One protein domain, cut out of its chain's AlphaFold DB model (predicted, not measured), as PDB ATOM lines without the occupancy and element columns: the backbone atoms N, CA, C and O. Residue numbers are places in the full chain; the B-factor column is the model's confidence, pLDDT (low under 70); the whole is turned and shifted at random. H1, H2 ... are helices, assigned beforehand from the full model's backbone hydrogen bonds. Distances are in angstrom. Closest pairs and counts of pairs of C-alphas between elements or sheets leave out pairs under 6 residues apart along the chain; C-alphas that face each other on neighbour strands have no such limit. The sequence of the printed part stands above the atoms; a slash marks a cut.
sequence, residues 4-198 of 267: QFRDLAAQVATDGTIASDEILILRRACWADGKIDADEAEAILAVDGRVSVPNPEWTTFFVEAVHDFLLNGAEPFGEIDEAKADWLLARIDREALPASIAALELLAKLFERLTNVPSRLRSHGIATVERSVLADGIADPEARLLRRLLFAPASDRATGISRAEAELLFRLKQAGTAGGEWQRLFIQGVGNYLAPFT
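This is residues 4 to 198 of the 267 residues of an uncharacterized protein of Novosphingobium sp (UniProt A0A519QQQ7). Ten helices stand in two facing rows, wound by the chain as a series of helical turns: H2, H4, H6, H8 and H10 make one row and run roughly one way, while H1, H3, H5, H7 and H9 make the other and run roughly the opposite way. The first row is in contact from end to end, with a steep crossing between H4 and H6; the second is looser, for H3 and H5 are merely near each other. The printed part has 195 residues with ten named helices, H1 to H10 in chain order, and no named strand, and its class is all helix. It is compact, with a radius of gyration of the C-alphas of 17.5 A, and spans 57 by 38 by 25 A, with both rows extending side by side along the longest span, from H1 and H2 at one end to H9 and H10 at the other.

Begin with the longest helix, H7, residues 119 to 136: find C-alpha 119 at (-19.271, -21.224, 47.582), from where it runs 26.6 A to C-alpha 136 at (-43.380, -14.290, 56.327). After it come H8, residues 140 to 150, then H9, residues 163 to 175, 18.5 A long, and H10, residues 180 to 194, 21.3 A long, which ends at C-alpha 194 at (-32.013, -40.482, 52.885). Before H7 look for H6, residues 101 to 113, 18.3 A long, and H5, residues 82 to 93, 16.3 A long. Further back are H4, residues 56 to 71, 22.4 A long, and H3, residues 38 to 48. H2 is residues 20 to 30, and H1 is residues 4 to 15, 16.8 A long, starting at C-alpha 4 at (-33.938, 7.639, 31.832).

Start in the bundle of H6, H7, H8, H9 and H10, which is up and down, each helix running against the one before it. H7 and H8 form a helical hairpin and only just touch, with 3 pairs of C-alphas within 8 A; the closest C-alphas are those of Val 133 and Glu 142, 6.7 A apart. H7 touches H9 the same way at a shallow tilt of 13 degrees, with residues 130 to 134 of H7 alone, closest at the C-alphas of Leu 134 and Ala 175, 6.5 A. H9 and H10 are a hairpin too, closest at the C-alphas of Ala 166 and Val 190, 6.1 A. H8 touches H10, by residues 180 to 185 of H10 alone, with the C-alphas of Ala 143 and Trp 182 at 5.1 A. From the bundle go on to H4, which touches H6 at a steep tilt of 45 degrees, the same way; their closest C-alphas are those of Thr 59 and Ala 102, 4.8 A apart. H6 also touches H8, closest at the C-alphas of Ala 108 and Leu 149, 5.3 A. H5 touches H7, through residues 121 to 128 of H7 alone, with the C-alphas of Leu 89 and Leu 121 at 6.5 A, but H5 and H6 are apart. H3 and H4 are a hairpin, closest at the C-alphas of Ala 41 and Val 66, 5.8 A. H2 touches H4 the same way at a shallow tilt of 11 degrees, with the C-alphas of Ile 23 and Trp 58 at 6.7 A. H1 touches H3 the same way, closest at the C-alphas of Ala 9 and Val 47, 5.3 A. In H1, H2, H3, H4, H5, H6, H8 and H9 every O i to N i+4 pair is within hydrogen-bond range; in H7 it is 13 of 14 and in H10 10 of 11.

The C-alphas farthest apart are those of Asp 7 and Thr 198, 59.0 A. The printed part has no cut. One link is long, H8 to H9, residues 151 to 162. The mean pLDDT of the printed part is 79.0, and 26 residues are under 70, among them 74 to 78, 94 to 99 and 175 to 179.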
ATOM      1  N   GLN A   4     -32.694   8.419  31.794       73.44
ATOM      2  CA  GLN A   4     -33.938   7.639  31.832       73.44
ATOM      3  C   GLN A   4     -34.093   6.824  33.124       73.44
ATOM      4  O   GLN A   4     -35.170   6.801  33.714       73.44
ATOM      5  N   PHE A   5     -33.013   6.209  33.609       70.00
ATOM      6  CA  PHE A   5     -33.029   5.449  34.859       70.00
ATOM      7  C   PHE A   5     -33.220   6.325  36.096       70.00
ATOM      8  O   PHE A   5     -33.877   5.920  37.053       70.00
ATOM      9  N   ARG A   6     -32.645   7.532  36.083       71.19
ATOM     10  CA  ARG A   6     -32.777   8.480  37.193       71.19
ATOM     11  C   ARG A   6     -34.206   9.003  37.302       71.19
ATOM     12  O   ARG A   6     -34.737   9.070  38.407       71.19
ATOM     13  N   ASP A   7     -34.804   9.345  36.165       77.62
ATOM     14  CA  ASP A   7     -36.169   9.866  36.104       77.62
ATOM     15  C   ASP A   7     -37.174   8.799  36.559       77.62
ATOM     16  O   ASP A   7     -38.027   9.074  37.401       77.62
ATOM     17  N   LEU A   8     -36.991   7.550  36.114       73.25
ATOM     18  CA  LEU A   8     -37.827   6.436  36.552       73.25
ATOM     19  C   LEU A   8     -37.658   6.123  38.043       73.25
ATOM     20  O   LEU A   8     -38.646   5.939  38.743       73.25
ATOM     21  N   ALA A   9     -36.430   6.101  38.568       68.94
ATOM     22  CA  ALA A   9     -36.213   5.864  39.995       68.94
ATOM     23  C   ALA A   9     -36.883   6.937  40.875       68.94
ATOM     24  O   ALA A   9     -37.353   6.622  41.967       68.94
ATOM     25  N   ALA A  10     -36.948   8.189  40.408       73.00
ATOM     26  CA  ALA A  10     -37.673   9.263  41.085       73.00
ATOM     27  C   ALA A  10     -39.200   9.085  40.998       73.00
ATOM     28  O   ALA A  10     -39.909   9.349  41.972       73.00
ATOM     29  N   GLN A  11     -39.702   8.607  39.860       75.50
ATOM     30  CA  GLN A  11     -41.124   8.338  39.659       75.50
ATOM     31  C   GLN A  11     -41.607   7.141  40.491       75.50
ATOM     32  O   GLN A  11     -42.534   7.294  41.282       75.50
ATOM     33  N   VAL A  12     -40.900   6.009  40.437       75.81
ATOM     34  CA  VAL A  12     -41.185   4.819  41.259       75.81
ATOM     35  C   VAL A  12     -41.047   5.136  42.751       75.81
ATOM     36  O   VAL A  12     -41.808   4.624  43.563       75.81
ATOM     37  N   ALA A  13     -40.136   6.034  43.147       68.69
ATOM     38  CA  ALA A  13     -40.074   6.513  44.534       68.69
ATOM     39  C   ALA A  13     -41.333   7.288  44.975       68.69
ATOM     40  O   ALA A  13     -41.550   7.447  46.175       68.69
ATOM     41  N   THR A  14     -42.121   7.803  44.028       74.75
ATOM     42  CA  THR A  14     -43.307   8.625  44.293       74.75
ATOM     43  C   THR A  14     -44.578   7.784  44.375       74.75
ATOM     44  O   THR A  14     -45.367   7.990  45.296       74.75
ATOM     45  N   ASP A  15     -44.789   6.853  43.442       79.56
ATOM     46  CA  ASP A  15     -46.020   6.049  43.372       79.56
ATOM     47  C   ASP A  15     -45.839   4.567  43.758       79.56
ATOM     48  O   ASP A  15     -46.827   3.880  44.016       79.56
ATOM     49  N   GLY A  16     -44.597   4.081  43.869       76.94
ATOM     50  CA  GLY A  16     -44.268   2.707  44.256       76.94
ATOM     51  C   GLY A  16     -44.660   1.645  43.227       76.94
ATOM     52  O   GLY A  16     -44.649   0.455  43.567       76.94
ATOM     53  N   THR A  17     -45.020   2.053  42.008       81.06
ATOM     54  CA  THR A  17     -45.524   1.198  40.928       81.06
ATOM     55  C   THR A  17     -44.696   1.372  39.662       81.06
ATOM     56  O   THR A  17     -43.990   2.359  39.502       81.06
ATOM     57  N   ILE A  18     -44.760   0.393  38.761       83.56
ATOM     58  CA  ILE A  18     -44.110   0.481  37.453       83.56
ATOM     59  C   ILE A  18     -45.051  -0.045  36.371       83.56
ATOM     60  O   ILE A  18     -45.627  -1.130  36.507       83.56
ATOM     61  N   ALA A  19     -45.245   0.742  35.320       86.44
ATOM     62  CA  ALA A  19     -46.152   0.436  34.225       86.44
ATOM     63  C   ALA A  19     -45.436  -0.290  33.070       86.44
ATOM     64  O   ALA A  19     -44.226  -0.180  32.878       86.44
ATOM     65  N   SER A  20     -46.187  -1.061  32.280       87.00
ATOM     66  CA  SER A  20     -45.637  -1.867  31.176       87.00
ATOM     67  C   SER A  20     -44.927  -1.033  30.103       87.00
ATOM     68  O   SER A  20     -43.917  -1.449  29.539       87.00
ATOM     69  N   ASP A  21     -45.427   0.164  29.808       86.31
ATOM     70  CA  ASP A  21     -44.802   1.098  28.870       86.31
ATOM     71  C   ASP A  21     -43.450   1.618  29.380       86.31
ATOM     72  O   ASP A  21     -42.502   1.722  28.598       86.31
ATOM     73  N   GLU A  22     -43.322   1.848  30.686       85.50
ATOM     74  CA  GLU A  22     -42.058   2.212  31.334       85.50
ATOM     75  C   GLU A  22     -41.043   1.066  31.258       85.50
ATOM     76  O   GLU A  22     -39.882   1.286  30.899       85.50
ATOM     77  N   ILE A  23     -41.486  -0.176  31.494       88.69
ATOM     78  CA  ILE A  23     -40.645  -1.372  31.343       88.69
ATOM     79  C   ILE A  23     -40.155  -1.497  29.896       88.69
ATOM     80  O   ILE A  23     -38.976  -1.758  29.657       88.69
ATOM     81  N   LEU A  24     -41.017  -1.259  28.904       87.00
ATOM     82  CA  LEU A  24     -40.621  -1.288  27.493       87.00
ATOM     83  C   LEU A  24     -39.593  -0.207  27.142       87.00
ATOM     84  O   LEU A  24     -38.700  -0.465  26.329       87.00
ATOM     85  N   ILE A  25     -39.701   0.989  27.726       86.06
ATOM     86  CA  ILE A  25     -38.709   2.057  27.550       86.06
ATOM     87  C   ILE A  25     -37.365   1.615  28.131       86.06
ATOM     88  O   ILE A  25     -36.354   1.702  27.433       86.06
ATOM     89  N   LEU A  26     -37.361   1.068  29.350       84.88
ATOM     90  CA  LEU A  26     -36.153   0.530  29.972       84.88
ATOM     91  C   LEU A  26     -35.524  -0.578  29.135       84.88
ATOM     92  O   LEU A  26     -34.337  -0.517  28.842       84.88
ATOM     93  N   ARG A  27     -36.313  -1.548  28.660       87.44
ATOM     94  CA  ARG A  27     -35.808  -2.626  27.795       87.44
ATOM     95  C   ARG A  27     -35.124  -2.097  26.538       87.44
ATOM     96  O   ARG A  27     -34.141  -2.667  26.086       87.44
ATOM     97  N   ARG A  28     -35.624  -1.013  25.946       85.94
ATOM     98  CA  ARG A  28     -34.962  -0.405  24.781       85.94
ATOM     99  C   ARG A  28     -33.676   0.315  25.160       85.94
ATOM    100  O   ARG A  28     -32.763   0.343  24.345       85.94
ATOM    101  N   ALA A  29     -33.620   0.893  26.356       83.75
ATOM    102  CA  ALA A  29     -32.449   1.592  26.861       83.75
ATOM    103  C   ALA A  29     -31.316   0.622  27.233       83.75
ATOM    104  O   ALA A  29     -30.218   0.773  26.710       83.75
ATOM    105  N   CYS A  30     -31.603  -0.399  28.051       83.50
ATOM    106  CA  CYS A  30     -30.607  -1.326  28.611       83.50
ATOM    107  C   CYS A  30     -29.885  -2.190  27.576       83.50
ATOM    108  O   CYS A  30     -28.808  -2.694  27.842       83.50
ATOM    109  N   TRP A  31     -30.510  -2.449  26.426       85.88
ATOM    110  CA  TRP A  31     -29.920  -3.280  25.369       85.88
ATOM    111  C   TRP A  31     -29.651  -2.477  24.092       85.88
ATOM    112  O   TRP A  31     -29.468  -3.060  23.023       85.88
ATOM    113  N   ALA A  32     -29.610  -1.141  24.174       84.00
ATOM    114  CA  ALA A  32     -29.320  -0.287  23.022       84.00
ATOM    115  C   ALA A  32     -27.907  -0.522  22.459       84.00
ATOM    116  O   ALA A  32     -27.715  -0.485  21.243       84.00
ATOM    117  N   ASP A  33     -26.930  -0.779  23.328       79.75
ATOM    118  CA  ASP A  33     -25.541  -1.096  22.977       79.75
ATOM    119  C   ASP A  33     -25.229  -2.608  23.066       79.75
ATOM    120  O   ASP A  33     -24.091  -3.030  22.842       79.75
ATOM    121  N   GLY A  34     -26.253  -3.427  23.336       80.69
ATOM    122  CA  GLY A  34     -26.197  -4.888  23.362       80.69
ATOM    123  C   GLY A  34     -25.673  -5.509  24.659       80.69
ATOM    124  O   GLY A  34     -25.517  -6.729  24.697       80.69
ATOM    125  N   LYS A  35     -25.406  -4.726  25.708       84.88
ATOM    126  CA  LYS A  35     -24.940  -5.236  27.005       84.88
ATOM    127  C   LYS A  35     -25.451  -4.356  28.138       84.88
ATOM    128  O   LYS A  35     -25.716  -3.190  27.936       84.88
ATOM    129  N   ILE A  36     -25.504  -4.916  29.337       87.50
ATOM    130  CA  ILE A  36     -25.827  -4.152  30.541       87.50
ATOM    131  C   ILE A  36     -24.534  -3.906  31.297       87.50
ATOM    132  O   ILE A  36     -23.761  -4.849  31.509       87.50
ATOM    133  N   ASP A  37     -24.287  -2.652  31.666       87.81
ATOM    134  CA  ASP A  37     -23.137  -2.263  32.481       87.81
ATOM    135  C   ASP A  37     -23.456  -2.217  33.991       87.81
ATOM    136  O   ASP A  37     -24.591  -2.416  34.429       87.81
ATOM    137  N   ALA A  38     -22.427  -1.996  34.813       87.25
ATOM    138  CA  ALA A  38     -22.581  -1.973  36.267       87.25
ATOM    139  C   ALA A  38     -23.447  -0.800  36.760       87.25
ATOM    140  O   ALA A  38     -24.192  -0.962  37.723       87.25
ATOM    141  N   ASP A  39     -23.386   0.363  36.101       85.31
ATOM    142  CA  ASP A  39     -24.196   1.532  36.467       85.31
ATOM    143  C   ASP A  39     -25.685   1.274  36.192       85.31
ATOM    144  O   ASP A  39     -26.552   1.724  36.945       85.31
ATOM    145  N   GLU A  40     -25.990   0.585  35.092       87.56
ATOM    146  CA  GLU A  40     -27.346   0.199  34.708       87.56
ATOM    147  C   GLU A  40     -27.901  -0.889  35.627       87.56
ATOM    148  O   GLU A  40     -29.027  -0.757  36.113       87.56
ATOM    149  N   ALA A  41     -27.108  -1.916  35.945       88.56
ATOM    150  CA  ALA A  41     -27.493  -2.949  36.906       88.56
ATOM    151  C   ALA A  41     -27.777  -2.358  38.301       88.56
ATOM    152  O   ALA A  41     -28.778  -2.702  38.935       88.56
ATOM    153  N   GLU A  42     -26.950  -1.412  38.759       85.62
ATOM    154  CA  GLU A  42     -27.177  -0.674  40.007       85.62
ATOM    155  C   GLU A  42     -28.467   0.150  39.971       85.62
ATOM    156  O   GLU A  42     -29.225   0.176  40.945       85.62
ATOM    157  N   ALA A  43     -28.756   0.805  38.845       84.44
ATOM    158  CA  ALA A  43     -29.991   1.558  38.688       84.44
ATOM    159  C   ALA A  43     -31.227   0.647  38.746       84.44
ATOM    160  O   ALA A  43     -32.187   0.971  39.445       84.44
ATOM    161  N   ILE A  44     -31.187  -0.511  38.083       87.62
ATOM    162  CA  ILE A  44     -32.268  -1.509  38.105       87.62
ATOM    163  C   ILE A  44     -32.526  -2.000  39.536       87.62
ATOM    164  O   ILE A  44     -33.670  -2.019  39.987       87.62
ATOM    165  N   LEU A  45     -31.470  -2.318  40.288       84.19
ATOM    166  CA  LEU A  45     -31.571  -2.703  41.699       84.19
ATOM    167  C   LEU A  45     -32.109  -1.589  42.595       84.19
ATOM    168  O   LEU A  45     -32.834  -1.845  43.557       84.19
ATOM    169  N   ALA A  46     -31.730  -0.343  42.321       82.56
ATOM    170  CA  ALA A  46     -32.235   0.809  43.053       82.56
ATOM    171  C   ALA A  46     -33.728   1.053  42.791       82.56
ATOM    172  O   ALA A  46     -34.420   1.531  43.694       82.56
ATOM    173  N   VAL A  47     -34.213   0.745  41.584       84.00
ATOM    174  CA  VAL A  47     -35.643   0.775  41.256       84.00
ATOM    175  C   VAL A  47     -36.367  -0.367  41.963       84.00
ATOM    176  O   VAL A  47     -37.351  -0.096  42.640       84.00
ATOM    177  N   ASP A  48     -35.854  -1.601  41.903       84.88
ATOM    178  CA  ASP A  48     -36.495  -2.767  42.538       84.88
ATOM    179  C   ASP A  48     -36.729  -2.556  44.040       84.88
ATOM    180  O   ASP A  48     -37.832  -2.762  44.533       84.88
ATOM    181  N   GLY A  49     -35.740  -2.000  44.748       79.69
ATOM    182  CA  GLY A  49     -35.870  -1.672  46.172       79.69
ATOM    183  C   GLY A  49     -36.898  -0.578  46.506       79.69
ATOM    184  O   GLY A  49     -37.131  -0.307  47.682       79.69
ATOM    185  N   ARG A  50     -37.487   0.083  45.502       80.19
ATOM    186  CA  ARG A  50     -38.553   1.090  45.648       80.19
ATOM    187  C   ARG A  50     -39.907   0.597  45.141       80.19
ATOM    188  O   ARG A  50     -40.919   1.226  45.441       80.19
ATOM    189  N   VAL A  51     -39.943  -0.501  44.385       81.94
ATOM    190  CA  VAL A  51     -41.190  -1.080  43.885       81.94
ATOM    191  C   VAL A  51     -41.901  -1.792  45.034       81.94
ATOM    192  O   VAL A  51     -41.427  -2.789  45.569       81.94
ATOM    193  N   SER A  52     -43.072  -1.280  45.401       74.12
ATOM    194  CA  SER A  52     -43.904  -1.854  46.467       74.12
ATOM    195  C   SER A  52     -44.800  -2.996  45.981       74.12
ATOM    196  O   SER A  52     -45.109  -3.912  46.740       74.12
ATOM    197  N   VAL A  53     -45.200  -2.960  44.706       72.25
ATOM    198  CA  VAL A  53     -46.044  -3.978  44.068       72.25
ATOM    199  C   VAL A  53     -45.378  -4.409  42.761       72.25
ATOM    200  O   VAL A  53     -45.695  -3.869  41.697       72.25
ATOM    201  N   PRO A  54     -44.419  -5.350  42.815       72.06
ATOM    202  CA  PRO A  54     -43.779  -5.850  41.611       72.06
ATOM    203  C   PRO A  54     -44.793  -6.648  40.791       72.06
ATOM    204  O   PRO A  54     -45.417  -7.593  41.276       72.06
ATOM    205  N   ASN A  55     -44.964  -6.259  39.530       84.00
ATOM    206  CA  ASN A  55     -45.753  -7.029  38.578       84.00
ATOM    207  C   ASN A  55     -44.863  -8.095  37.886       84.00
ATOM    208  O   ASN A  55     -43.634  -7.978  37.893       84.00
ATOM    209  N   PRO A  56     -45.447  -9.143  37.273       87.12
ATOM    210  CA  PRO A  56     -44.664 -10.212  36.644       87.12
ATOM    211  C   PRO A  56     -43.734  -9.741  35.515       87.12
ATOM    212  O   PRO A  56     -42.689 -10.349  35.280       87.12
ATOM    213  N   GLU A  57     -44.105  -8.669  34.813       89.62
ATOM    214  CA  GLU A  57     -43.309  -8.099  33.726       89.62
ATOM    215  C   GLU A  57     -42.040  -7.429  34.269       89.62
ATOM    216  O   GLU A  57     -40.953  -7.656  33.735       89.62
ATOM    217  N   TRP A  58     -42.157  -6.699  35.382       90.31
ATOM    218  CA  TRP A  58     -41.027  -6.111  36.097       90.31
ATOM    219  C   TRP A  58     -40.078  -7.190  36.598       90.31
ATOM    220  O   TRP A  58     -38.889  -7.133  36.299       90.31
ATOM    221  N   THR A  59     -40.601  -8.210  37.285       89.00
ATOM    222  CA  THR A  59     -39.793  -9.335  37.773       89.00
ATOM    223  C   THR A  59     -39.029 -10.007  36.634       89.00
ATOM    224  O   THR A  59     -37.838 -10.276  36.761       89.00
ATOM    225  N   THR A  60     -39.683 -10.228  35.491       91.12
ATOM    226  CA  THR A  60     -39.039 -10.832  34.315       91.12
ATOM    227  C   THR A  60     -37.920  -9.944  33.775       91.12
ATOM    228  O   THR A  60     -36.807 -10.422  33.569       91.12
ATOM    229  N   PHE A  61     -38.187  -8.649  33.584       91.31
ATOM    230  CA  PHE A  61     -37.185  -7.689  33.124       91.31
ATOM    231  C   PHE A  61     -35.996  -7.590  34.084       91.31
ATOM    232  O   PHE A  61     -34.855  -7.669  33.638       91.31
ATOM    233  N   PHE A  62     -36.259  -7.454  35.383       90.62
ATOM    234  CA  PHE A  62     -35.243  -7.368  36.425       90.62
ATOM    235  C   PHE A  62     -34.317  -8.587  36.396       90.62
ATOM    236  O   PHE A  62     -33.095  -8.441  36.329       90.62
ATOM    237  N   VAL A  63     -34.901  -9.792  36.401       91.00
ATOM    238  CA  VAL A  63     -34.142 -11.045  36.404       91.00
ATOM    239  C   VAL A  63     -33.294 -11.163  35.145       91.00
ATOM    240  O   VAL A  63     -32.119 -11.487  35.258       91.00
ATOM    241  N   GLU A  64     -33.853 -10.888  33.965       91.19
ATOM    242  CA  GLU A  64     -33.110 -10.934  32.699       91.19
ATOM    243  C   GLU A  64     -31.955  -9.934  32.684       91.19
ATOM    244  O   GLU A  64     -30.824 -10.301  32.376       91.19
ATOM    245  N   ALA A  65     -32.223  -8.689  33.069       91.19
ATOM    246  CA  ALA A  65     -31.256  -7.612  32.983       91.19
ATOM    247  C   ALA A  65     -30.057  -7.829  33.924       91.19
ATOM    248  O   ALA A  65     -28.898  -7.736  33.513       91.19
ATOM    249  N   VAL A  66     -30.321  -8.176  35.187       90.44
ATOM    250  CA  VAL A  66     -29.252  -8.418  36.164       90.44
ATOM    251  C   VAL A  66     -28.517  -9.726  35.860       90.44
ATOM    252  O   VAL A  66     -27.297  -9.785  35.993       90.44
ATOM    253  N   HIS A  67     -29.217 -10.767  35.398       89.81
ATOM    254  CA  HIS A  67     -28.583 -12.015  34.969       89.81
ATOM    255  C   HIS A  67     -27.623 -11.798  33.790       89.81
ATOM    256  O   HIS A  67     -26.494 -12.292  33.826       89.81
ATOM    257  N   ASP A  68     -28.036 -11.041  32.772       89.19
ATOM    258  CA  ASP A  68     -27.186 -10.717  31.624       89.19
ATOM    259  C   ASP A  68     -25.946  -9.932  32.064       89.19
ATOM    260  O   ASP A  68     -24.833 -10.293  31.686       89.19
ATOM    261  N   PHE A  69     -26.100  -8.925  32.931       89.94
ATOM    262  CA  PHE A  69     -24.960  -8.215  33.522       89.94
ATOM    263  C   PHE A  69     -23.986  -9.167  34.235       89.94
ATOM    264  O   PHE A  69     -22.777  -9.097  34.004       89.94
ATOM    265  N   LEU A  70     -24.496 -10.075  35.071       87.94
ATOM    266  CA  LEU A  70     -23.666 -11.007  35.837       87.94
ATOM    267  C   LEU A  70     -22.863 -11.953  34.930       87.94
ATOM    268  O   LEU A  70     -21.698 -12.232  35.217       87.94
ATOM    269  N   LEU A  71     -23.439 -12.386  33.808       85.38
ATOM    270  CA  LEU A  71     -22.767 -13.265  32.845       85.38
ATOM    271  C   LEU A  71     -21.892 -12.531  31.819       85.38
ATOM    272  O   LEU A  71     -21.013 -13.144  31.210       85.38
ATOM    273  N   ASN A  72     -22.102 -11.231  31.610       83.19
ATOM    274  CA  ASN A  72     -21.385 -10.469  30.590       83.19
ATOM    275  C   ASN A  72     -19.877 -10.423  30.863       83.19
ATOM    276  O   ASN A  72     -19.428  -9.826  31.837       83.19
ATOM    277  N   GLY A  73     -19.074 -10.993  29.967       71.38
ATOM    278  CA  GLY A  73     -17.611 -10.968  30.077       71.38
ATOM    279  C   GLY A  73     -17.020 -11.988  31.054       71.38
ATOM    280  O   GLY A  73     -15.838 -11.881  31.369       71.38
ATOM    281  N   ALA A  74     -17.806 -12.966  31.519       67.56
ATOM    282  CA  ALA A  74     -17.270 -14.116  32.239       67.56
ATOM    283  C   ALA A  74     -16.703 -15.157  31.253       67.56
ATOM    284  O   ALA A  74     -17.396 -15.621  30.345       67.56
ATOM    285  N   GLU A  75     -15.441 -15.533  31.448       59.91
ATOM    286  CA  GLU A  75     -14.814 -16.695  30.816       59.91
ATOM    287  C   GLU A  75     -14.353 -17.652  31.925       59.91
ATOM    288  O   GLU A  75     -13.594 -17.211  32.791       59.91
ATOM    289  N   PRO A  76     -14.745 -18.943  31.916       68.19
ATOM    290  CA  PRO A  76     -15.593 -19.656  30.949       68.19
ATOM    291  C   PRO A  76     -17.084 -19.271  30.989       68.19
ATOM    292  O   PRO A  76     -17.599 -18.765  31.982       68.19
ATOM    293  N   PHE A  77     -17.802 -19.565  29.900       64.75
ATOM    294  CA  PHE A  77     -19.245 -19.333  29.820       64.75
ATOM    295  C   PHE A  77     -20.002 -20.120  30.902       64.75
ATOM    296  O   PHE A  77     -19.800 -21.325  31.054       64.75
ATOM    297  N   GLY A  78     -20.926 -19.456  31.602       67.88
ATOM    298  CA  GLY A  78     -21.731 -20.073  32.661       67.88
ATOM    299  C   GLY A  78     -21.083 -20.051  34.049       67.88
ATOM    300  O   GLY A  78     -21.564 -20.751  34.945       67.88
ATOM    301  N   GLU A  79     -20.030 -19.254  34.226       76.44
ATOM    302  CA  GLU A  79     -19.475 -18.866  35.523       76.44
ATOM    303  C   GLU A  79     -19.743 -17.373  35.787       76.44
ATOM    304  O   GLU A  79     -20.007 -16.608  34.861       76.44
ATOM    305  N   ILE A  80     -19.704 -16.958  37.055       80.56
ATOM    306  CA  ILE A  80     -19.675 -15.538  37.439       80.56
ATOM    307  C   ILE A  80     -18.248 -15.224  37.878       80.56
ATOM    308  O   ILE A  80     -17.667 -15.980  38.656       80.56
ATOM    309  N   ASP A  81     -17.699 -14.100  37.418       82.88
ATOM    310  CA  ASP A  81     -16.415 -13.613  37.918       82.88
ATOM    311  C   ASP A  81     -16.481 -13.207  39.406       82.88
ATOM    312  O   ASP A  81     -17.532 -12.837  39.938       82.88
ATOM    313  N   GLU A  82     -15.344 -13.271  40.103       82.25
ATOM    314  CA  GLU A  82     -15.297 -12.985  41.544       82.25
ATOM    315  C   GLU A  82     -15.750 -11.557  41.880       82.25
ATOM    316  O   GLU A  82     -16.432 -11.358  42.881       82.25
ATOM    317  N   ALA A  83     -15.453 -10.570  41.026       86.06
ATOM    318  CA  ALA A  83     -15.810  -9.177  41.279       86.06
ATOM    319  C   ALA A  83     -17.330  -8.952  41.227       86.06
ATOM    320  O   ALA A  83     -17.880  -8.233  42.062       86.06
ATOM    321  N   LYS A  84     -18.030  -9.590  40.286       87.19
ATOM    322  CA  LYS A  84     -19.492  -9.559  40.190       87.19
ATOM    323  C   LYS A  84     -20.163 -10.409  41.261       87.19
ATOM    324  O   LYS A  84     -21.236 -10.037  41.738       87.19
ATOM    325  N   ALA A  85     -19.542 -11.513  41.675       85.19
ATOM    326  CA  ALA A  85     -20.010 -12.277  42.827       85.19
ATOM    327  C   ALA A  85     -19.921 -11.444  44.119       85.19
ATOM    328  O   ALA A  85     -20.897 -11.379  44.865       85.19
ATOM    329  N   ASP A  86     -18.800 -10.755  44.345       86.12
ATOM    330  CA  ASP A  86     -18.608  -9.842  45.479       86.12
ATOM    331  C   ASP A  86     -19.572  -8.651  45.416       86.12
ATOM    332  O   ASP A  86     -20.153  -8.264  46.433       86.12
ATOM    333  N   TRP A  87     -19.803  -8.103  44.221       87.31
ATOM    334  CA  TRP A  87     -20.798  -7.057  43.993       87.31
ATOM    335  C   TRP A  87     -22.212  -7.515  44.384       87.31
ATOM    336  O   TRP A  87     -22.906  -6.820  45.131       87.31
ATOM    337  N   LEU A  88     -22.622  -8.714  43.956       85.44
ATOM    338  CA  LEU A  88     -23.935  -9.271  44.285       85.44
ATOM    339  C   LEU A  88     -24.067  -9.555  45.789       85.44
ATOM    340  O   LEU A  88     -25.085  -9.215  46.391       85.44
ATOM    341  N   LEU A  89     -23.029 -10.123  46.413       81.81
ATOM    342  CA  LEU A  89     -22.976 -10.375  47.857       81.81
ATOM    343  C   LEU A  89     -23.114  -9.086  48.668       81.81
ATOM    344  O   LEU A  89     -23.964  -9.002  49.556       81.81
ATOM    345  N   ALA A  90     -22.348  -8.051  48.318       83.06
ATOM    346  CA  ALA A  90     -22.425  -6.755  48.981       83.06
ATOM    347  C   ALA A  90     -23.841  -6.166  48.919       83.06
ATOM    348  O   ALA A  90     -24.281  -5.509  49.866       83.06
ATOM    349  N   ARG A  91     -24.574  -6.417  47.829       77.94
ATOM    350  CA  ARG A  91     -25.948  -5.941  47.662       77.94
ATOM    351  C   ARG A  91     -26.979  -6.776  48.422       77.94
ATOM    352  O   ARG A  91     -27.939  -6.207  48.940       77.94
ATOM    353  N   ILE A  92     -26.769  -8.089  48.528       73.12
ATOM    354  CA  ILE A  92     -27.558  -8.977  49.395       73.12
ATOM    355  C   ILE A  92     -27.428  -8.546  50.867       73.12
ATOM    356  O   ILE A  92     -28.428  -8.534  51.587       73.12
ATOM    357  N   ASP A  93     -26.231  -8.135  51.293       70.12
ATOM    358  CA  ASP A  93     -25.937  -7.800  52.691       70.12
ATOM    359  C   ASP A  93     -26.309  -6.352  53.094       70.12
ATOM    360  O   ASP A  93     -26.690  -6.124  54.241       70.12
ATOM    361  N   ARG A  94     -26.232  -5.361  52.185       64.06
ATOM    362  CA  ARG A  94     -26.401  -3.912  52.484       64.06
ATOM    363  C   ARG A  94     -27.833  -3.367  52.604       64.06
ATOM    364  O   ARG A  94     -27.967  -2.154  52.683       64.06
ATOM    365  N   GLU A  95     -28.862  -4.209  52.655       54.56
ATOM    366  CA  GLU A  95     -30.293  -3.844  52.542       54.56
ATOM    367  C   GLU A  95     -30.771  -3.666  51.081       54.56
ATOM    368  O   GLU A  95     -30.488  -2.659  50.424       54.56
ATOM    369  N   ALA A  96     -31.472  -4.690  50.560       51.69
ATOM    370  CA  ALA A  96     -32.628  -4.623  49.632       51.69
ATOM    371  C   ALA A  96     -32.869  -5.937  48.852       51.69
ATOM    372  O   ALA A  96     -33.967  -6.127  48.346       51.69
ATOM    373  N   LEU A  97     -31.895  -6.851  48.738       53.06
ATOM    374  CA  LEU A  97     -32.072  -8.073  47.929       53.06
ATOM    375  C   LEU A  97     -32.818  -9.232  48.625       53.06
ATOM    376  O   LEU A  97     -33.478  -9.988  47.928       53.06
ATOM    377  N   PRO A  98     -32.816  -9.410  49.960       55.97
ATOM    378  CA  PRO A  98     -33.656 -10.453  50.557       55.97
ATOM    379  C   PRO A  98     -35.165 -10.160  50.582       55.97
ATOM    380  O   PRO A  98     -35.904 -10.995  51.090       55.97
ATOM    381  N   ALA A  99     -35.628  -8.986  50.135       57.06
ATOM    382  CA  ALA A  99     -36.985  -8.515  50.439       57.06
ATOM    383  C   ALA A  99     -37.978  -8.585  49.267       57.06
ATOM    384  O   ALA A  99     -39.180  -8.489  49.499       57.06
ATOM    385  N   SER A 100     -37.511  -8.739  48.022       71.94
ATOM    386  CA  SER A 100     -38.385  -8.773  46.844       71.94
ATOM    387  C   SER A 100     -38.435 -10.166  46.215       71.94
ATOM    388  O   SER A 100     -37.439 -10.892  46.139       71.94
ATOM    389  N   ILE A 101     -39.609 -10.535  45.696       76.38
ATOM    390  CA  ILE A 101     -39.795 -11.768  44.917       76.38
ATOM    391  C   ILE A 101     -38.847 -11.784  43.706       76.38
ATOM    392  O   ILE A 101     -38.318 -12.836  43.355       76.38
ATOM    393  N   ALA A 102     -38.581 -10.625  43.094       80.75
ATOM    394  CA  ALA A 102     -37.697 -10.510  41.938       80.75
ATOM    395  C   ALA A 102     -36.240 -10.877  42.259       80.75
ATOM    396  O   ALA A 102     -35.581 -11.561  41.474       80.75
ATOM    397  N   ALA A 103     -35.751 -10.495  43.435       77.44
ATOM    398  CA  ALA A 103     -34.413 -10.846  43.884       77.44
ATOM    399  C   ALA A 103     -34.269 -12.343  44.224       77.44
ATOM    400  O   ALA A 103     -33.254 -12.958  43.885       77.44
ATOM    401  N   LEU A 104     -35.293 -12.965  44.820       79.38
ATOM    402  CA  LEU A 104     -35.309 -14.418  45.036       79.38
ATOM    403  C   LEU A 104     -35.369 -15.193  43.711       79.38
ATOM    404  O   LEU A 104     -34.671 -16.194  43.541       79.38
ATOM    405  N   GLU A 105     -36.162 -14.709  42.754       86.81
ATOM    406  CA  GLU A 105     -36.226 -15.245  41.393       86.81
ATOM    407  C   GLU A 105     -34.877 -15.139  40.669       86.81
ATOM    408  O   GLU A 105     -34.455 -16.096  40.016       86.81
ATOM    409  N   LEU A 106     -34.154 -14.025  40.837       87.88
ATOM    410  CA  LEU A 106     -32.797 -13.862  40.314       87.88
ATOM    411  C   LEU A 106     -31.850 -14.911  40.911       87.88
ATOM    412  O   LEU A 106     -31.149 -15.585  40.160       87.88
ATOM    413  N   LEU A 107     -31.850 -15.102  42.236       85.25
ATOM    414  CA  LEU A 107     -31.014 -16.120  42.886       85.25
ATOM    415  C   LEU A 107     -31.323 -17.530  42.368       85.25
ATOM    416  O   LEU A 107     -30.403 -18.266  42.008       85.25
ATOM    417  N   ALA A 108     -32.606 -17.888  42.269       86.06
ATOM    418  CA  ALA A 108     -33.024 -19.170  41.710       86.06
ATOM    419  C   ALA A 108     -32.547 -19.327  40.258       86.06
ATOM    420  O   ALA A 108     -31.973 -20.355  39.900       86.06
ATOM    421  N   LYS A 109     -32.707 -18.285  39.434       88.81
ATOM    422  CA  LYS A 109     -32.275 -18.287  38.034       88.81
ATOM    423  C   LYS A 109     -30.768 -18.481  37.886       88.81
ATOM    424  O   LYS A 109     -30.342 -19.236  37.011       88.81
ATOM    425  N   LEU A 110     -29.972 -17.818  38.723       87.25
ATOM    426  CA  LEU A 110     -28.517 -17.952  38.721       87.25
ATOM    427  C   LEU A 110     -28.113 -19.390  39.044       87.25
ATOM    428  O   LEU A 110     -27.351 -19.991  38.293       87.25
ATOM    429  N   PHE A 111     -28.683 -19.983  40.093       85.12
ATOM    430  CA  PHE A 111     -28.368 -21.362  40.468       85.12
ATOM    431  C   PHE A 111     -28.759 -22.376  39.381       85.12
ATOM    432  O   PHE A 111     -28.062 -23.371  39.184       85.12
ATOM    433  N   GLU A 112     -29.861 -22.130  38.665       87.69
ATOM    434  CA  GLU A 112     -30.344 -22.983  37.571       87.69
ATOM    435  C   GLU A 112     -29.476 -22.922  36.310       87.69
ATOM    436  O   GLU A 112     -29.435 -23.889  35.547       87.69
ATOM    437  N   ARG A 113     -28.854 -21.771  36.036       85.44
ATOM    438  CA  ARG A 113     -28.146 -21.509  34.773       85.44
ATOM    439  C   ARG A 113     -26.637 -21.608  34.881       85.44
ATOM    440  O   ARG A 113     -25.991 -21.885  33.871       85.44
ATOM    441  N   LEU A 114     -26.086 -21.377  36.063       80.12
ATOM    442  CA  LEU A 114     -24.651 -21.414  36.277       80.12
ATOM    443  C   LEU A 114     -24.172 -22.846  36.459       80.12
ATOM    444  O   LEU A 114     -24.790 -23.652  37.152       80.12
ATOM    445  N   THR A 115     -23.031 -23.142  35.841       71.94
ATOM    446  CA  THR A 115     -22.354 -24.431  36.029       71.94
ATOM    447  C   THR A 115     -21.620 -24.447  37.367       71.94
ATOM    448  O   THR A 115     -21.577 -25.470  38.045       71.94
ATOM    449  N   ASN A 116     -21.075 -23.296  37.768       71.12
ATOM    450  CA  ASN A 116     -20.394 -23.114  39.036       71.12
ATOM    451  C   ASN A 116     -20.787 -21.769  39.656       71.12
ATOM    452  O   ASN A 116     -20.783 -20.735  38.990       71.12
ATOM    453  N   VAL A 117     -21.115 -21.794  40.945       74.88
ATOM    454  CA  VAL A 117     -21.384 -20.606  41.759       74.88
ATOM    455  C   VAL A 117     -20.359 -20.602  42.887       74.88
ATOM    456  O   VAL A 117     -20.239 -21.625  43.572       74.88
ATOM    457  N   PRO A 118     -19.637 -19.488  43.124       80.88
ATOM    458  CA  PRO A 118     -18.710 -19.391  44.245       80.88
ATOM    459  C   PRO A 118     -19.378 -19.808  45.558       80.88
ATOM    460  O   PRO A 118     -20.493 -19.378  45.862       80.88
ATOM    461  N   SER A 119     -18.697 -20.628  46.363       78.88
ATOM    462  CA  SER A 119     -19.271 -21.224  47.582       78.88
ATOM    463  C   SER A 119     -19.857 -20.186  48.543       78.88
ATOM    464  O   SER A 119     -20.907 -20.420  49.133       78.88
ATOM    465  N   ARG A 120     -19.235 -19.003  48.635       81.56
ATOM    466  CA  ARG A 120     -19.742 -17.866  49.418       81.56
ATOM    467  C   ARG A 120     -21.107 -17.389  48.924       81.56
ATOM    468  O   ARG A 120     -22.016 -17.246  49.733       81.56
ATOM    469  N   LEU A 121     -21.264 -17.198  47.612       80.31
ATOM    470  CA  LEU A 121     -22.534 -16.797  47.001       80.31
ATOM    471  C   LEU A 121     -23.594 -17.889  47.164       80.31
ATOM    472  O   LEU A 121     -24.745 -17.572  47.459       80.31
ATOM    473  N   ARG A 122     -23.204 -19.169  47.078       81.44
ATOM    474  CA  ARG A 122     -24.109 -20.291  47.362       81.44
ATOM    475  C   ARG A 122     -24.648 -20.223  48.793       81.44
ATOM    476  O   ARG A 122     -25.860 -20.182  48.996       81.44
ATOM    477  N   SER A 123     -23.753 -20.187  49.782       79.19
ATOM    478  CA  SER A 123     -24.127 -20.163  51.199       79.19
ATOM    479  C   SER A 123     -24.947 -18.922  51.559       79.19
ATOM    480  O   SER A 123     -25.961 -19.045  52.245       79.19
ATOM    481  N   HIS A 124     -24.567 -17.743  51.055       78.19
ATOM    482  CA  HIS A 124     -25.326 -16.510  51.280       78.19
ATOM    483  C   HIS A 124     -26.690 -16.518  50.588       78.19
ATOM    484  O   HIS A 124     -27.659 -16.047  51.181       78.19
ATOM    485  N   GLY A 125     -26.802 -17.059  49.371       76.06
ATOM    486  CA  GLY A 125     -28.076 -17.179  48.659       76.06
ATOM    487  C   GLY A 125     -29.076 -18.038  49.433       76.06
ATOM    488  O   GLY A 125     -30.202 -17.608  49.677       76.06
ATOM    489  N   ILE A 126     -28.633 -19.202  49.923       77.19
ATOM    490  CA  ILE A 126     -29.455 -20.092  50.755       77.19
ATOM    491  C   ILE A 126     -29.863 -19.408  52.066       77.19
ATOM    492  O   ILE A 126     -31.047 -19.381  52.393       77.19
ATOM    493  N   ALA A 127     -28.916 -18.800  52.788       78.62
ATOM    494  CA  ALA A 127     -29.203 -18.092  54.041       78.62
ATOM    495  C   ALA A 127     -30.135 -16.880  53.843       78.62
ATOM    496  O   ALA A 127     -30.839 -16.453  54.758       78.62
ATOM    497  N   THR A 128     -30.130 -16.288  52.652       76.19
ATOM    498  CA  THR A 128     -31.009 -15.179  52.278       76.19
ATOM    499  C   THR A 128     -32.435 -15.648  52.048       76.19
ATOM    500  O   THR A 128     -33.355 -15.082  52.636       76.19
ATOM    501  N   VAL A 129     -32.612 -16.714  51.266       73.94
ATOM    502  CA  VAL A 129     -33.935 -17.307  51.042       73.94
ATOM    503  C   VAL A 129     -34.496 -17.843  52.352       73.94
ATOM    504  O   VAL A 129     -35.653 -17.597  52.660       73.94
ATOM    505  N   GLU A 130     -33.667 -18.484  53.177       78.38
ATOM    506  CA  GLU A 130     -34.068 -18.921  54.512       78.38
ATOM    507  C   GLU A 130     -34.619 -17.762  55.354       78.38
ATOM    508  O   GLU A 130     -35.730 -17.859  55.865       78.38
ATOM    509  N   ARG A 131     -33.886 -16.647  55.472       77.06
ATOM    510  CA  ARG A 131     -34.340 -15.477  56.244       77.06
ATOM    511  C   ARG A 131     -35.658 -14.902  55.727       77.06
ATOM    512  O   ARG A 131     -36.504 -14.553  56.543       77.06
ATOM    513  N   SER A 132     -35.819 -14.810  54.407       72.31
ATOM    514  CA  SER A 132     -37.064 -14.340  53.786       72.31
ATOM    515  C   SER A 132     -38.236 -15.264  54.133       72.31
ATOM    516  O   SER A 132     -39.265 -14.807  54.618       72.31
ATOM    517  N   VAL A 133     -38.040 -16.576  54.000       71.50
ATOM    518  CA  VAL A 133     -39.064 -17.587  54.287       71.50
ATOM    519  C   VAL A 133     -39.434 -17.649  55.773       71.50
ATOM    520  O   VAL A 133     -40.595 -17.863  56.116       71.50
ATOM    521  N   LEU A 134     -38.468 -17.445  56.671       72.00
ATOM    522  CA  LEU A 134     -38.706 -17.419  58.117       72.00
ATOM    523  C   LEU A 134     -39.474 -16.173  58.586       72.00
ATOM    524  O   LEU A 134     -40.119 -16.235  59.631       72.00
ATOM    525  N   ALA A 135     -39.395 -15.056  57.858       70.12
ATOM    526  CA  ALA A 135     -40.067 -13.814  58.236       70.12
ATOM    527  C   ALA A 135     -41.584 -13.869  57.980       70.12
ATOM    528  O   ALA A 135     -42.362 -13.508  58.862       70.12
ATOM    529  N   ASP A 136     -41.989 -14.366  56.808       63.97
ATOM    530  CA  ASP A 136     -43.380 -14.290  56.327       63.97
ATOM    531  C   ASP A 136     -44.129 -15.638  56.380       63.97
ATOM    532  O   ASP A 136     -45.342 -15.703  56.158       63.97
ATOM    533  N   GLY A 137     -43.425 -16.722  56.725       65.00
ATOM    534  CA  GLY A 137     -43.935 -18.091  56.684       65.00
ATOM    535  C   GLY A 137     -43.767 -18.745  55.308       65.00
ATOM    536  O   GLY A 137     -43.517 -18.095  54.295       65.00
ATOM    537  N   ILE A 138     -43.891 -20.076  55.259       67.88
ATOM    538  CA  ILE A 138     -43.645 -20.836  54.026       67.88
ATOM    539  C   ILE A 138     -44.917 -20.933  53.180       67.88
ATOM    540  O   ILE A 138     -45.669 -21.912  53.268       67.88
ATOM    541  N   ALA A 139     -45.147 -19.939  52.328       73.31
ATOM    542  CA  ALA A 139     -46.165 -20.034  51.292       73.31
ATOM    543  C   ALA A 139     -45.668 -20.835  50.064       73.31
ATOM    544  O   ALA A 139     -44.494 -21.192  49.914       73.31
ATOM    545  N   ASP A 140     -46.613 -21.240  49.208       77.31
ATOM    546  CA  ASP A 140     -46.327 -22.095  48.050       77.31
ATOM    547  C   ASP A 140     -45.338 -21.470  47.034       77.31
ATOM    548  O   ASP A 140     -44.528 -22.217  46.480       77.31
ATOM    549  N   PRO A 141     -45.363 -20.153  46.733       77.75
ATOM    550  CA  PRO A 141     -44.358 -19.523  45.869       77.75
ATOM    551  C   PRO A 141     -42.927 -19.672  46.401       77.75
ATOM    552  O   PRO A 141     -42.021 -20.059  45.663       77.75
ATOM    553  N   GLU A 142     -42.739 -19.463  47.697       77.44
ATOM    554  CA  GLU A 142     -41.460 -19.545  48.391       77.44
ATOM    555  C   GLU A 142     -40.952 -20.989  48.432       77.44
ATOM    556  O   GLU A 142     -39.780 -21.258  48.166       77.44
ATOM    557  N   ALA A 143     -41.852 -21.953  48.662       81.19
ATOM    558  CA  ALA A 143     -41.529 -23.372  48.554       81.19
ATOM    559  C   ALA A 143     -41.075 -23.757  47.132       81.19
ATOM    560  O   ALA A 143     -40.167 -24.576  46.971       81.19
ATOM    561  N   ARG A 144     -41.653 -23.161  46.078       85.25
ATOM    562  CA  ARG A 144     -41.195 -23.386  44.693       85.25
ATOM    563  C   ARG A 144     -39.813 -22.787  44.441       85.25
ATOM    564  O   ARG A 144     -39.010 -23.426  43.762       85.25
ATOM    565  N   LEU A 145     -39.516 -21.616  45.000       83.19
ATOM    566  CA  LEU A 145     -38.190 -20.994  44.918       83.19
ATOM    567  C   LEU A 145     -37.126 -21.846  45.619       83.19
ATOM    568  O   LEU A 145     -36.108 -22.180  45.013       83.19
ATOM    569  N   LEU A 146     -37.397 -22.290  46.850       83.75
ATOM    570  CA  LEU A 146     -36.513 -23.202  47.583       83.75
ATOM    571  C   LEU A 146     -36.276 -24.503  46.818       83.75
ATOM    572  O   LEU A 146     -35.143 -24.960  46.706       83.75
ATOM    573  N   ARG A 147     -37.329 -25.084  46.237       87.44
ATOM    574  CA  ARG A 147     -37.204 -26.276  45.394       87.44
ATOM    575  C   ARG A 147     -36.243 -26.042  44.230       87.44
ATOM    576  O   ARG A 147     -35.382 -26.878  43.980       87.44
ATOM    577  N   ARG A 148     -36.391 -24.926  43.517       88.44
ATOM    578  CA  ARG A 148     -35.533 -24.588  42.375       88.44
ATOM    579  C   ARG A 148     -34.076 -24.429  42.793       88.44
ATOM    580  O   ARG A 148     -33.221 -24.962  42.106       88.44
ATOM    581  N   LEU A 149     -33.810 -23.798  43.939       85.94
ATOM    582  CA  LEU A 149     -32.460 -23.631  44.488       85.94
ATOM    583  C   LEU A 149     -31.815 -24.958  44.910       85.94
ATOM    584  O   LEU A 149     -30.682 -25.236  44.526       85.94
ATOM    585  N   LEU A 150     -32.531 -25.778  45.683       86.12
ATOM    586  CA  LEU A 150     -32.003 -27.024  46.255       86.12
ATOM    587  C   LEU A 150     -31.703 -28.089  45.193       86.12
ATOM    588  O   LEU A 150     -30.767 -28.870  45.341       86.12
ATOM    589  N   PHE A 151     -32.485 -28.115  44.113       86.25
ATOM    590  CA  PHE A 151     -32.316 -29.070  43.013       86.25
ATOM    591  C   PHE A 151     -31.602 -28.476  41.789       86.25
ATOM    592  O   PHE A 151     -31.604 -29.093  40.723       86.25
ATOM    593  N   ALA A 152     -31.017 -27.283  41.911       86.12
ATOM    594  CA  ALA A 152     -30.286 -26.652  40.822       86.12
ATOM    595  C   ALA A 152     -28.915 -27.315  40.582       86.12
ATOM    596  O   ALA A 152     -28.317 -27.829  41.526       86.12
ATOM    597  N   PRO A 153     -28.337 -27.216  39.372       81.19
ATOM    598  CA  PRO A 153     -26.973 -27.680  39.112       81.19
ATOM    599  C   PRO A 153     -25.921 -27.043  40.029       81.19
ATOM    600  O   PRO A 153     -24.978 -27.714  40.437       81.19
ATOM    601  N   ALA A 154     -26.095 -25.766  40.384       80.81
ATOM    602  CA  ALA A 154     -25.181 -25.056  41.272       80.81
ATOM    603  C   ALA A 154     -25.473 -25.244  42.775       80.81
ATOM    604  O   ALA A 154     -24.830 -24.576  43.600       80.81
ATOM    605  N   SER A 155     -26.430 -26.112  43.142       81.06
ATOM    606  CA  SER A 155     -26.716 -26.458  44.541       81.06
ATOM    607  C   SER A 155     -25.526 -27.166  45.196       81.06
ATOM    608  O   SER A 155     -24.522 -27.474  44.545       81.06
ATOM    609  N   ASP A 156     -25.590 -27.404  46.509       76.94
ATOM    610  CA  ASP A 156     -24.454 -28.010  47.208       76.94
ATOM    611  C   ASP A 156     -24.186 -29.446  46.731       76.94
ATOM    612  O   ASP A 156     -23.039 -29.895  46.654       76.94
ATOM    613  N   ARG A 157     -25.248 -30.150  46.320       75.69
ATOM    614  CA  ARG A 157     -25.168 -31.434  45.620       75.69
ATOM    615  C   ARG A 157     -26.108 -31.449  44.418       75.69
ATOM    616  O   ARG A 157     -27.242 -31.887  44.535       75.69
ATOM    617  N   ALA A 158     -25.587 -31.119  43.237       65.31
ATOM    618  CA  ALA A 158     -26.334 -31.054  41.971       65.31
ATOM    619  C   ALA A 158     -27.279 -32.245  41.668       65.31
ATOM    620  O   ALA A 158     -28.281 -32.087  40.978       65.31
ATOM    621  N   THR A 159     -26.965 -33.457  42.147       66.19
ATOM    622  CA  THR A 159     -27.763 -34.680  41.917       66.19
ATOM    623  C   THR A 159     -28.452 -35.219  43.174       66.19
ATOM    624  O   THR A 159     -28.890 -36.369  43.186       66.19
ATOM    625  N   GLY A 160     -28.496 -34.455  44.265       77.12
ATOM    626  CA  GLY A 160     -29.010 -34.924  45.547       77.12
ATOM    627  C   GLY A 160     -29.312 -33.786  46.508       77.12
ATOM    628  O   GLY A 160     -29.485 -32.647  46.105       77.12
ATOM    629  N   ILE A 161     -29.401 -34.120  47.789       82.88
ATOM    630  CA  ILE A 161     -29.529 -33.144  48.868       82.88
ATOM    631  C   ILE A 161     -28.344 -33.363  49.800       82.88
ATOM    632  O   ILE A 161     -28.034 -34.494  50.181       82.88
ATOM    633  N   SER A 162     -27.619 -32.293  50.098       81.81
ATOM    634  CA  SER A 162     -26.548 -32.287  51.089       81.81
ATOM    635  C   SER A 162     -27.101 -32.346  52.509       81.81
ATOM    636  O   SER A 162     -28.278 -32.096  52.763       81.81
ATOM    637  N   ARG A 163     -26.222 -32.640  53.472       78.50
ATOM    638  CA  ARG A 163     -26.571 -32.573  54.893       78.50
ATOM    639  C   ARG A 163     -27.023 -31.164  55.293       78.50
ATOM    640  O   ARG A 163     -28.035 -31.039  55.968       78.50
ATOM    641  N   ALA A 164     -26.324 -30.124  54.836       77.75
ATOM    642  CA  ALA A 164     -26.668 -28.735  55.147       77.75
ATOM    643  C   ALA A 164     -28.048 -28.339  54.586       77.75
ATOM    644  O   ALA A 164     -28.830 -27.667  55.254       77.75
ATOM    645  N   GLU A 165     -28.374 -28.796  53.376       84.12
ATOM    646  CA  GLU A 165     -29.684 -28.576  52.752       84.12
ATOM    647  C   GLU A 165     -30.799 -29.366  53.457       84.12
ATOM    648  O   GLU A 165     -31.902 -28.850  53.630       84.12
ATOM    649  N   ALA A 166     -30.524 -30.586  53.928       81.12
ATOM    650  CA  ALA A 166     -31.466 -31.339  54.755       81.12
ATOM    651  C   ALA A 166     -31.709 -30.644  56.107       81.12
ATOM    652  O   ALA A 166     -32.859 -30.457  56.501       81.12
ATOM    653  N   GLU A 167     -30.650 -30.199  56.789       81.19
ATOM    654  CA  GLU A 167     -30.735 -29.435  58.042       81.19
ATOM    655  C   GLU A 167     -31.535 -28.133  57.856       81.19
ATOM    656  O   GLU A 167     -32.357 -27.787  58.703       81.19
ATOM    657  N   LEU A 168     -31.372 -27.438  56.723       82.38
ATOM    658  CA  LEU A 168     -32.220 -26.303  56.345       82.38
ATOM    659  C   LEU A 168     -33.701 -26.696  56.257       82.38
ATOM    660  O   LEU A 168     -34.538 -26.010  56.839       82.38
ATOM    661  N   LEU A 169     -34.040 -27.787  55.561       82.75
ATOM    662  CA  LEU A 169     -35.432 -28.241  55.430       82.75
ATOM    663  C   LEU A 169     -36.069 -28.547  56.794       82.75
ATOM    664  O   LEU A 169     -37.238 -28.220  57.007       82.75
ATOM    665  N   PHE A 170     -35.313 -29.136  57.725       79.69
ATOM    666  CA  PHE A 170     -35.778 -29.371  59.095       79.69
ATOM    667  C   PHE A 170     -35.975 -28.065  59.875       79.69
ATOM    668  O   PHE A 170     -37.039 -27.878  60.464       79.69
ATOM    669  N   ARG A 171     -35.017 -27.126  59.819       80.19
ATOM    670  CA  ARG A 171     -35.151 -25.806  60.469       80.19
ATOM    671  C   ARG A 171     -36.376 -25.041  59.965       80.19
ATOM    672  O   ARG A 171     -37.153 -24.524  60.759       80.19
ATOM    673  N   LEU A 172     -36.593 -25.036  58.653       77.44
ATOM    674  CA  LEU A 172     -37.763 -24.420  58.030       77.44
ATOM    675  C   LEU A 172     -39.078 -25.104  58.445       77.44
ATOM    676  O   LEU A 172     -40.060 -24.424  58.724       77.44
ATOM    677  N   LYS A 173     -39.100 -26.441  58.560       76.56
ATOM    678  CA  LYS A 173     -40.274 -27.184  59.049       76.56
ATOM    679  C   LYS A 173     -40.633 -26.817  60.493       76.56
ATOM    680  O   LYS A 173     -41.817 -26.749  60.810       76.56
ATOM    681  N   GLN A 174     -39.641 -26.602  61.357       71.38
ATOM    682  CA  GLN A 174     -39.877 -26.177  62.743       71.38
ATOM    683  C   GLN A 174     -40.415 -24.740  62.830       71.38
ATOM    684  O   GLN A 174     -41.130 -24.408  63.772       71.38
ATOM    685  N   ALA A 175     -40.092 -23.893  61.852       65.56
ATOM    686  CA  ALA A 175     -40.406 -22.473  61.895       65.56
ATOM    687  C   ALA A 175     -41.837 -22.092  61.478       65.56
ATOM    688  O   ALA A 175     -42.240 -20.959  61.739       65.56
ATOM    689  N   GLY A 176     -42.635 -22.973  60.862       61.09
ATOM    690  CA  GLY A 176     -44.012 -22.589  60.541       61.09
ATOM    691  C   GLY A 176     -44.839 -23.529  59.670       61.09
ATOM    692  O   GLY A 176     -44.398 -24.579  59.207       61.09
ATOM    693  N   THR A 177     -46.099 -23.126  59.479       55.28
ATOM    694  CA  THR A 177     -47.136 -23.898  58.788       55.28
ATOM    695  C   THR A 177     -46.939 -23.921  57.281       55.28
ATOM    696  O   THR A 177     -46.716 -22.897  56.644       55.28
ATOM    697  N   ALA A 178     -47.095 -25.113  56.729       57.78
ATOM    698  CA  ALA A 178     -46.773 -25.462  55.362       57.78
ATOM    699  C   ALA A 178     -47.985 -25.472  54.424       57.78
ATOM    700  O   ALA A 178     -48.980 -26.139  54.713       57.78
ATOM    701  N   GLY A 179     -47.853 -24.839  53.257       64.56
ATOM    702  CA  GLY A 179     -48.696 -25.118  52.091       64.56
ATOM    703  C   GLY A 179     -48.427 -26.498  51.462       64.56
ATOM    704  O   GLY A 179     -47.516 -27.238  51.852       64.56
ATOM    705  N   GLY A 180     -49.218 -26.865  50.450       73.25
ATOM    706  CA  GLY A 180     -49.117 -28.172  49.790       73.25
ATOM    707  C   GLY A 180     -47.853 -28.353  48.938       73.25
ATOM    708  O   GLY A 180     -47.429 -29.490  48.708       73.25
ATOM    709  N   GLU A 181     -47.238 -27.269  48.451       80.25
ATOM    710  CA  GLU A 181     -45.936 -27.339  47.769       80.25
ATOM    711  C   GLU A 181     -44.794 -27.575  48.761       80.25
ATOM    712  O   GLU A 181     -43.896 -28.371  48.474       80.25
ATOM    713  N   TRP A 182     -44.852 -26.968  49.951       83.19
ATOM    714  CA  TRP A 182     -43.845 -27.195  50.989       83.19
ATOM    715  C   TRP A 182     -43.774 -28.663  51.396       83.19
ATOM    716  O   TRP A 182     -42.689 -29.239  51.443       83.19
ATOM    717  N   GLN A 183     -44.920 -29.305  51.643       79.62
ATOM    718  CA  GLN A 183     -44.940 -30.715  52.039       79.62
ATOM    719  C   GLN A 183     -44.282 -31.612  50.978       79.62
ATOM    720  O   GLN A 183     -43.502 -32.505  51.313       79.62
ATOM    721  N   ARG A 184     -44.557 -31.356  49.692       83.25
ATOM    722  CA  ARG A 184     -43.936 -32.083  48.575       83.25
ATOM    723  C   ARG A 184     -42.430 -31.846  48.509       83.25
ATOM    724  O   ARG A 184     -41.684 -32.807  48.323       83.25
ATOM    725  N   LEU A 185     -41.986 -30.600  48.678       85.25
ATOM    726  CA  LEU A 185     -40.566 -30.263  48.753       85.25
ATOM    727  C   LEU A 185     -39.886 -30.998  49.910       85.25
ATOM    728  O   LEU A 185     -38.876 -31.657  49.687       85.25
ATOM    729  N   PHE A 186     -40.451 -30.927  51.115       82.31
ATOM    730  CA  PHE A 186     -39.871 -31.535  52.307       82.31
ATOM    731  C   PHE A 186     -39.715 -33.052  52.148       82.31
ATOM    732  O   PHE A 186     -38.623 -33.582  52.345       82.31
ATOM    733  N   ILE A 187     -40.776 -33.749  51.721       82.00
ATOM    734  CA  ILE A 187     -40.748 -35.207  51.523       82.00
ATOM    735  C   ILE A 187     -39.714 -35.593  50.467       82.00
ATOM    736  O   ILE A 187     -38.919 -36.503  50.692       82.00
ATOM    737  N   GLN A 188     -39.698 -34.907  49.322       82.94
ATOM    738  CA  GLN A 188     -38.742 -35.221  48.267       82.94
ATOM    739  C   GLN A 188     -37.304 -34.899  48.680       82.94
ATOM    740  O   GLN A 188     -36.403 -35.678  48.390       82.94
ATOM    741  N   GLY A 189     -37.081 -33.766  49.345       83.94
ATOM    742  CA  GLY A 189     -35.756 -33.330  49.766       83.94
ATOM    743  C   GLY A 189     -35.153 -34.277  50.800       83.94
ATOM    744  O   GLY A 189     -34.068 -34.818  50.591       83.94
ATOM    745  N   VAL A 190     -35.899 -34.564  51.870       80.75
ATOM    746  CA  VAL A 190     -35.475 -35.525  52.898       80.75
ATOM    747  C   VAL A 190     -35.365 -36.933  52.312       80.75
ATOM    748  O   VAL A 190     -34.396 -37.631  52.590       80.75
ATOM    749  N   GLY A 191     -36.290 -37.345  51.439       74.25
ATOM    750  CA  GLY A 191     -36.212 -38.627  50.736       74.25
ATOM    751  C   GLY A 191     -34.940 -38.764  49.896       74.25
ATOM    752  O   GLY A 191     -34.258 -39.778  49.985       74.25
ATOM    753  N   ASN A 192     -34.565 -37.728  49.141       81.25
ATOM    754  CA  ASN A 192     -33.335 -37.715  48.348       81.25
ATOM    755  C   ASN A 192     -32.070 -37.689  49.217       81.25
ATOM    756  O   ASN A 192     -31.070 -38.295  48.836       81.25
ATOM    757  N   TYR A 193     -32.108 -37.025  50.378       80.81
ATOM    758  CA  TYR A 193     -31.026 -37.078  51.364       80.81
ATOM    759  C   TYR A 193     -30.873 -38.482  51.966       80.81
ATOM    760  O   TYR A 193     -29.756 -38.969  52.113       80.81
ATOM    761  N   LEU A 194     -31.989 -39.151  52.275       75.31
ATOM    762  CA  LEU A 194     -32.013 -40.482  52.885       75.31
ATOM    763  C   LEU A 194     -31.780 -41.626  51.884       75.31
ATOM    764  O   LEU A 194     -31.326 -42.695  52.284       75.31
ATOM    765  N   ALA A 195     -32.040 -41.416  50.589       74.25
ATOM    766  CA  ALA A 195     -31.970 -42.450  49.552       74.25
ATOM    767  C   ALA A 195     -30.643 -43.246  49.505       74.25
ATOM    768  O   ALA A 195     -30.685 -44.465  49.306       74.25
ATOM    769  N   PRO A 196     -29.458 -42.633  49.704       68.81
ATOM    770  CA  PRO A 196     -28.201 -43.373  49.805       68.81
ATOM    771  C   PRO A 196     -28.135 -44.318  51.014       68.81
ATOM    772  O   PRO A 196     -27.498 -45.364  50.920       68.81
ATOM    773  N   PHE A 197     -28.810 -43.977  52.114       62.75
ATOM    774  CA  PHE A 197     -28.849 -44.746  53.364       62.75
ATOM    775  C   PHE A 197     -29.919 -45.846  53.350       62.75
ATOM    776  O   PHE A 197     -29.828 -46.809  54.103       62.75
ATOM    777  N   THR A 198     -30.915 -45.740  52.467       53.31
ATOM    778  CA  THR A 198     -31.961 -46.753  52.269       53.31
ATOM    779  C   THR A 198     -31.614 -47.773  51.183       53.31
ATOM    780  O   THR A 198     -32.494 -48.515  50.744       53.31
TER     781      THR A 198